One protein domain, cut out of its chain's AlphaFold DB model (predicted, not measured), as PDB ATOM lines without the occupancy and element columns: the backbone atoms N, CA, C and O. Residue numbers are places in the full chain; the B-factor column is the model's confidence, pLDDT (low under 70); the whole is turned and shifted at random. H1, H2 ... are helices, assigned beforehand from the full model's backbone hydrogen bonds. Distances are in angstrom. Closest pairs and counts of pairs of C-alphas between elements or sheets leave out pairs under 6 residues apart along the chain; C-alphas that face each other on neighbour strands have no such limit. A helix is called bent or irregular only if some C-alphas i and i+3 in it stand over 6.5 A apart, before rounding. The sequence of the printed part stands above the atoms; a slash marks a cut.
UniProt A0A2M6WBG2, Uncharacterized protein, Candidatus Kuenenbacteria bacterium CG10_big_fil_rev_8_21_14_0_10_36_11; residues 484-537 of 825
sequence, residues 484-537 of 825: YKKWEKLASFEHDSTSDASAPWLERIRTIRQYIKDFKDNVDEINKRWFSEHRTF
ATOM      1  N   TYR A 484     133.403 154.548 104.234       92.38
ATOM      2  CA  TYR A 484     132.449 154.465 105.335       92.38
ATOM      3  C   TYR A 484     131.711 153.115 105.343       92.38
ATOM      4  O   TYR A 484     131.673 152.441 106.374       92.38
ATOM      5  N   LYS A 485     131.220 152.646 104.187       89.19
ATOM      6  CA  LYS A 485     130.602 151.313 104.054       89.19
ATOM      7  C   LYS A 485     131.576 150.182 104.380       89.19
ATOM      8  O   LYS A 485     131.182 149.212 105.026       89.19
ATOM      9  N   LYS A 486     132.847 150.285 103.965       86.88
ATOM     10  CA  LYS A 486     133.902 149.318 104.323       86.88
ATOM     11  C   LYS A 486     134.068 149.254 105.841       86.88
ATOM     12  O   LYS A 486     134.128 148.156 106.395       86.88
ATOM     13  N   TRP A 487     134.086 150.398 106.524       89.69
ATOM     14  CA  TRP A 487     134.123 150.451 107.984       89.69
ATOM     15  C   TRP A 487     132.882 149.820 108.618       89.69
ATOM     16  O   TRP A 487     133.043 148.967 109.489       89.69
ATOM     17  N   GLU A 488     131.670 150.150 108.156       88.75
ATOM     18  CA  GLU A 488     130.424 149.522 108.632       88.75
ATOM     19  C   GLU A 488     130.455 147.998 108.491       88.75
ATOM     20  O   GLU A 488     130.140 147.282 109.447       88.75
ATOM     21  N   LYS A 489     130.912 147.507 107.330       82.00
ATOM     22  CA  LYS A 489     131.121 146.080 107.065       82.00
ATOM     23  C   LYS A 489     132.053 145.502 108.136       82.00
ATOM     24  O   LYS A 489     131.616 144.673 108.932       82.00
ATOM     25  N   LEU A 490     133.288 145.994 108.238       79.88
ATOM     26  CA  LEU A 490     134.299 145.489 109.180       79.88
ATOM     27  C   LEU A 490     133.828 145.508 110.645       79.88
ATOM     28  O   LEU A 490     134.009 144.529 111.367       79.88
ATOM     29  N   ALA A 491     133.142 146.567 111.082       81.56
ATOM     30  CA  ALA A 491     132.637 146.664 112.451       81.56
ATOM     31  C   ALA A 491     131.547 145.635 112.794       81.56
ATOM     32  O   ALA A 491     131.394 145.307 113.979       81.56
ATOM     33  N   SER A 492     130.799 145.169 111.786       72.88
ATOM     34  CA  SER A 492     129.703 144.202 111.924       72.88
ATOM     35  C   SER A 492     130.159 142.736 111.902       72.88
ATOM     36  O   SER A 492     129.563 141.916 112.598       72.88
ATOM     37  N   PHE A 493     131.218 142.406 111.147       60.72
ATOM     38  CA  PHE A 493     131.711 141.027 110.998       60.72
ATOM     39  C   PHE A 493     132.638 140.584 112.134       60.72
ATOM     40  O   PHE A 493     132.662 139.406 112.488       60.72
ATOM     41  N   GLU A 494     133.383 141.507 112.738       58.28
ATOM     42  CA  GLU A 494     134.409 141.164 113.723       58.28
ATOM     43  C   GLU A 494     133.838 141.176 115.158       58.28
ATOM     44  O   GLU A 494     134.066 142.077 115.975       58.28
ATOM     45  N   HIS A 495     133.044 140.146 115.468       49.97
ATOM     46  CA  HIS A 495     132.727 139.745 116.840       49.97
ATOM     47  C   HIS A 495     133.748 138.708 117.306       49.97
ATOM     48  O   HIS A 495     133.506 137.506 117.252       49.97
ATOM     49  N   ASP A 496     134.902 139.179 117.769       47.09
ATOM     50  CA  ASP A 496     135.879 138.295 118.388       47.09
ATOM     51  C   ASP A 496     135.498 138.017 119.848       47.09
ATOM     52  O   ASP A 496     135.676 138.854 120.734       47.09
ATOM     53  N   SER A 497     134.905 136.849 120.080       45.62
ATOM     54  CA  SER A 497     134.590 136.325 121.413       45.62
ATOM     55  C   SER A 497     135.689 135.418 121.978       45.62
ATOM     56  O   SER A 497     135.543 134.911 123.089       45.62
ATOM     57  N   THR A 498     136.763 135.190 121.220       47.44
ATOM     58  CA  THR A 498     137.757 134.133 121.463       47.44
ATOM     59  C   THR A 498     139.116 134.640 121.904       47.44
ATOM     60  O   THR A 498     139.917 133.868 122.426       47.44
ATOM     61  N   SER A 499     139.372 135.923 121.730       57.84
ATOM     62  CA  SER A 499     140.703 136.461 121.919       57.84
ATOM     63  C   SER A 499     140.863 137.363 123.130       57.84
ATOM     64  O   SER A 499     139.908 137.940 123.650       57.84
ATOM     65  N   ASP A 500     142.116 137.504 123.559       61.59
ATOM     66  CA  ASP A 500     142.496 138.318 124.707       61.59
ATOM     67  C   ASP A 500     142.095 139.793 124.513       61.59
ATOM     68  O   ASP A 500     142.256 140.366 123.436       61.59
ATOM     69  N   ALA A 501     141.607 140.434 125.580       64.75
ATOM     70  CA  ALA A 501     141.183 141.834 125.594       64.75
ATOM     71  C   ALA A 501     142.287 142.836 125.187       64.75
ATOM     72  O   ALA A 501     141.970 143.989 124.862       64.75
ATOM     73  N   SER A 502     143.551 142.403 125.229       67.38
ATOM     74  CA  SER A 502     144.757 143.153 124.856       67.38
ATOM     75  C   SER A 502     145.172 143.016 123.385       67.38
ATOM     76  O   SER A 502     146.152 143.628 122.965       67.38
ATOM     77  N   ALA A 503     144.443 142.238 122.585       69.31
ATOM     78  CA  ALA A 503     144.836 141.948 121.219       69.31
ATOM     79  C   ALA A 503     144.886 143.183 120.286       69.31
ATOM     80  O   ALA A 503     143.931 143.968 120.252       69.31
ATOM     81  N   PRO A 504     145.928 143.310 119.440       73.31
ATOM     82  CA  PRO A 504     146.096 144.405 118.478       73.31
ATOM     83  C   PRO A 504     144.882 144.728 117.597       73.31
ATOM     84  O   PRO A 504     144.511 145.894 117.428       73.31
ATOM     85  N   TRP A 505     144.219 143.710 117.042       71.88
ATOM     86  CA  TRP A 505     143.085 143.942 116.145       71.88
ATOM     87  C   TRP A 505     141.847 144.458 116.905       71.88
ATOM     88  O   TRP A 505     141.014 145.129 116.301       71.88
ATOM     89  N   LEU A 506     141.734 144.250 118.227       78.44
ATOM     90  CA  LEU A 506     140.648 144.841 119.019       78.44
ATOM     91  C   LEU A 506     140.772 146.365 119.090       78.44
ATOM     92  O   LEU A 506     139.751 147.053 119.060       78.44
ATOM     93  N   GLU A 507     141.991 146.910 119.167       85.62
ATOM     94  CA  GLU A 507     142.202 148.360 119.082       85.62
ATOM     95  C   GLU A 507     141.784 148.883 117.702       85.62
ATOM     96  O   GLU A 507     141.032 149.855 117.616       85.62
ATOM     97  N   ARG A 508     142.183 148.187 116.627       85.94
ATOM     98  CA  ARG A 508     141.778 148.516 115.252       85.94
ATOM     99  C   ARG A 508     140.253 148.541 115.103       85.94
ATOM    100  O   ARG A 508     139.710 149.533 114.623       85.94
ATOM    101  N   ILE A 509     139.551 147.511 115.579       84.56
ATOM    102  CA  ILE A 509     138.081 147.431 115.542       84.56
ATOM    103  C   ILE A 509     137.433 148.569 116.330       84.56
ATOM    104  O   ILE A 509     136.453 149.157 115.872       84.56
ATOM    105  N   ARG A 510     137.943 148.884 117.529       87.81
ATOM    106  CA  ARG A 510     137.416 149.995 118.341       87.81
ATOM    107  C   ARG A 510     137.544 151.322 117.593       87.81
ATOM    108  O   ARG A 510     136.582 152.085 117.590       87.81
ATOM    109  N   THR A 511     138.667 151.553 116.915       91.81
ATOM    110  CA  THR A 511     138.860 152.728 116.055       91.81
ATOM    111  C   THR A 511     137.864 152.757 114.896       91.81
ATOM    112  O   THR A 511     137.199 153.770 114.711       91.81
ATOM    113  N   ILE A 512     137.668 151.644 114.178       91.00
ATOM    114  CA  ILE A 512     136.673 151.555 113.090       91.00
ATOM    115  C   ILE A 512     135.264 151.874 113.611       91.00
ATOM    116  O   ILE A 512     134.548 152.684 113.025       91.00
ATOM    117  N   ARG A 513     134.868 151.283 114.746       91.12
ATOM    118  CA  ARG A 513     133.569 151.546 115.391       91.12
ATOM    119  C   ARG A 513     133.404 153.013 115.783       91.12
ATOM    120  O   ARG A 513     132.301 153.548 115.677       91.12
ATOM    121  N   GLN A 514     134.482 153.661 116.220       93.50
ATOM    122  CA  GLN A 514     134.477 155.086 116.518       93.50
ATOM    123  C   GLN A 514     134.310 155.923 115.243       93.50
ATOM    124  O   GLN A 514     133.460 156.807 115.230       93.50
ATOM    125  N   TYR A 515     135.015 155.603 114.154       94.31
ATOM    126  CA  TYR A 515     134.843 156.294 112.871       94.31
ATOM    127  C   TYR A 515     133.422 156.182 112.322       94.31
ATOM    128  O   TYR A 515     132.861 157.188 111.902       94.31
ATOM    129  N   ILE A 516     132.788 155.009 112.407       93.31
ATOM    130  CA  ILE A 516     131.374 154.863 112.021       93.31
ATOM    131  C   ILE A 516     130.501 155.832 112.815       93.31
ATOM    132  O   ILE A 516     129.660 156.522 112.249       93.31
ATOM    133  N   LYS A 517     130.708 155.916 114.133       93.56
ATOM    134  CA  LYS A 517     129.942 156.825 114.988       93.56
ATOM    135  C   LYS A 517     130.193 158.294 114.638       93.56
ATOM    136  O   LYS A 517     129.240 159.067 114.632       93.56
ATOM    137  N   ASP A 518     131.441 158.661 114.364       93.75
ATOM    138  CA  ASP A 518     131.846 160.043 114.092       93.75
ATOM    139  C   ASP A 518     131.369 160.536 112.718       93.75
ATOM    140  O   ASP A 518     131.017 161.708 112.585       93.75
ATOM    141  N   PHE A 519     131.321 159.656 111.712       94.25
ATOM    142  CA  PHE A 519     130.988 160.015 110.327       94.25
ATOM    143  C   PHE A 519     129.564 159.650 109.897       94.25
ATOM    144  O   PHE A 519     129.172 160.005 108.788       94.25
ATOM    145  N   LYS A 520     128.763 159.013 110.760       92.56
ATOM    146  CA  LYS A 520     127.392 158.569 110.447       92.56
ATOM    147  C   LYS A 520     126.522 159.642 109.788       92.56
ATOM    148  O   LYS A 520     125.820 159.353 108.823       92.56
ATOM    149  N   ASP A 521     126.572 160.862 110.318       93.44
ATOM    150  CA  ASP A 521     125.760 161.993 109.854       93.44
ATOM    151  C   ASP A 521     126.581 163.004 109.022       93.44
ATOM    152  O   ASP A 521     126.079 164.074 108.681       93.44
ATOM    153  N   ASN A 522     127.854 162.702 108.721       93.38
ATOM    154  CA  ASN A 522     128.766 163.594 107.996       93.38
ATOM    155  C   ASN A 522     129.879 162.819 107.261       93.38
ATOM    156  O   ASN A 522     131.070 163.001 107.528       93.38
ATOM    157  N   VAL A 523     129.485 161.933 106.344       91.69
ATOM    158  CA  VAL A 523     130.411 161.113 105.540       91.69
ATOM    159  C   VAL A 523     131.367 161.987 104.716       91.69
ATOM    160  O   VAL A 523     132.541 161.649 104.581       91.69
ATOM    161  N   ASP A 524     130.912 163.156 104.261       89.25
ATOM    162  CA  ASP A 524     131.712 164.094 103.465       89.25
ATOM    163  C   ASP A 524     132.971 164.603 104.183       89.25
ATOM    164  O   ASP A 524     133.959 164.941 103.529       89.25
ATOM    165  N   GLU A 525     132.998 164.617 105.521       92.50
ATOM    166  CA  GLU A 525     134.189 165.004 106.292       92.50
ATOM    167  C   GLU A 525     135.371 164.043 106.059       92.50
ATOM    168  O   GLU A 525     136.529 164.446 106.208       92.50
ATOM    169  N   ILE A 526     135.113 162.802 105.624       92.19
ATOM    170  CA  ILE A 526     136.165 161.864 105.201       92.19
ATOM    171  C   ILE A 526     136.942 162.442 104.015       92.19
ATOM    172  O   ILE A 526     138.168 162.324 103.988       92.19
ATOM    173  N   ASN A 527     136.273 163.140 103.087       90.62
ATOM    174  CA  ASN A 527     136.943 163.756 101.941       90.62
ATOM    175  C   ASN A 527     137.984 164.782 102.376       90.62
ATOM    176  O   ASN A 527     139.097 164.821 101.856       90.62
ATOM    177  N   LYS A 528     137.654 165.585 103.382       90.75
ATOM    178  CA  LYS A 528     138.608 166.532 103.939       90.75
ATOM    179  C   LYS A 528     139.736 165.813 104.682       90.75
ATOM    180  O   LYS A 528     140.904 166.079 104.420       90.75
ATOM    181  N   ARG A 529     139.401 164.909 105.604       91.31
ATOM    182  CA  ARG A 529     140.384 164.324 106.526       91.31
ATOM    183  C   ARG A 529     141.302 163.294 105.876       91.31
ATOM    184  O   ARG A 529     142.501 163.356 106.099       91.31
ATOM    185  N   TRP A 530     140.781 162.340 105.112       90.62
ATOM    186  CA  TRP A 530     141.614 161.281 104.528       90.62
ATOM    187  C   TRP A 530     142.142 161.637 103.149       90.62
ATOM    188  O   TRP A 530     143.287 161.295 102.861       90.62
ATOM    189  N   PHE A 531     141.358 162.347 102.334       90.88
ATOM    190  CA  PHE A 531     141.764 162.646 100.963       90.88
ATOM    191  C   PHE A 531     142.509 163.978 100.834       90.88
ATOM    192  O   PHE A 531     143.653 163.986 100.406       90.88
ATOM    193  N   SER A 532     141.940 165.098 101.285       90.69
ATOM    194  CA  SER A 532     142.622 166.400 101.171       90.69
ATOM    195  C   SER A 532     143.810 166.542 102.137       90.69
ATOM    196  O   SER A 532     144.887 166.994 101.753       90.69
ATOM    197  N   GLU A 533     143.647 166.129 103.397       92.75
ATOM    198  CA  GLU A 533     144.700 166.221 104.422       92.75
ATOM    199  C   GLU A 533     145.664 165.017 104.429       92.75
ATOM    200  O   GLU A 533     146.595 165.017 105.232       92.75
ATOM    201  N   HIS A 534     145.458 164.013 103.563       92.62
ATOM    202  CA  HIS A 534     146.281 162.799 103.447       92.62
ATOM    203  C   HIS A 534     146.607 162.147 104.803       92.62
ATOM    204  O   HIS A 534     147.720 162.266 105.325       92.62
ATOM    205  N   ARG A 535     145.632 161.450 105.400       92.94
ATOM    206  CA  ARG A 535     145.791 160.821 106.724       92.94
ATOM    207  C   ARG A 535     145.996 159.310 106.658       92.94
ATOM    208  O   ARG A 535     145.437 158.631 105.804       92.94
ATOM    209  N   THR A 536     146.747 158.779 107.624       94.06
ATOM    210  CA  THR A 536     146.858 157.334 107.866       94.06
ATOM    211  C   THR A 536     145.550 156.759 108.421       94.06
ATOM    212  O   THR A 536     144.632 157.493 108.802       94.06
ATOM    213  N   PHE A 537     145.467 155.431 108.548       91.12
ATOM    214  CA  PHE A 537     144.321 154.765 109.181       91.12
ATOM    215  C   PHE A 537     144.044 155.272 110.595       91.12
ATOM    216  O   PHE A 537     142.886 155.368 110.979       91.12
TER     217      PHE A 537
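What this domain is: This is residues 484 to 537 of the 825 residues of an uncharacterized protein of Candidatus Kuenenbacteria bacterium CG10_big_fil_rev_8_21_14_0_10_36_11 (UniProt A0A2M6WBG2). A long helix, H2, and a shorter one, H1, make the body: H1 packs on H2 at a steep slant, and the two run opposite ways. At one end of this pair the loop of residues 497 to 503 sticks out with Pro 504, where H2 begins; beyond the other end of H2 the small helix H3 makes a corner with it, and residues 533 to 537 fold back from H3 toward the pair. The printed part has 54 residues with three named helices, in the order H1, H2, H3, and no named strand; the class is all helix, with 34 residues in helices. The whole is loose, with a radius of gyration of the C-alphas of 12.6 A, and elongated, spanning 38 by 20 by 14 A.

How they stand to each other: H2, residues 504 to 519, touches H1, residues 484 to 493, with 14 pairs of C-alphas within 8 A. The closest C-alphas of the two are those of Ala 491 and Arg 513, 5.8 A apart. Their lines stand at a steep tilt of 47 degrees, opposite ways, and their centres are 9.5 A apart. H3, residues 525 to 532, is close to H2 but not clearly touching: the closest C-alphas, those of Phe 519 and Glu 525, are 7.2 A apart. H2 and H3 stand at a steep tilt of 65 degrees and run opposite ways. H1 and H3 are only just apart, their closest C-alphas 8.3 A from each other. In H1, H2 and H3 every O i to N i+4 pair is within hydrogen-bond range.

Where its parts are: H2 is the longest helix, with 16 residues and 23.2 A from first to last C-alpha; it begins at C-alpha 504 (146.096, 144.405, 118.478) and ends at C-alpha 519 (130.988, 160.015, 110.327). H1 has 10 residues and measures 14.6 A, beginning at C-alpha 484 (132.449, 154.465, 105.335). H3 has 8 residues, measures 10.0 A and ends at C-alpha 532 (142.622, 166.400, 101.171). H3 is neither bent nor irregular, but only just: C-alphas 529 and 532 are 6.2 A apart.

The domain as a whole: The two C-alphas farthest apart are those of Thr 498 and Ser 532, 38.4 A. Residues 497 to 504 stand free, and so do residues 527 to 534, of which 527 to 532 belong to H3. Without these stretches the body has 38 residues and spans 30 by 19 by 13 A. The link from H1 to H2, 10 residues, is short, and that from H2 to H3, 5 residues, is tight. The printed part has no cut. The mean pLDDT of the printed part is 82.4, and residues 493 to 503 are under 70.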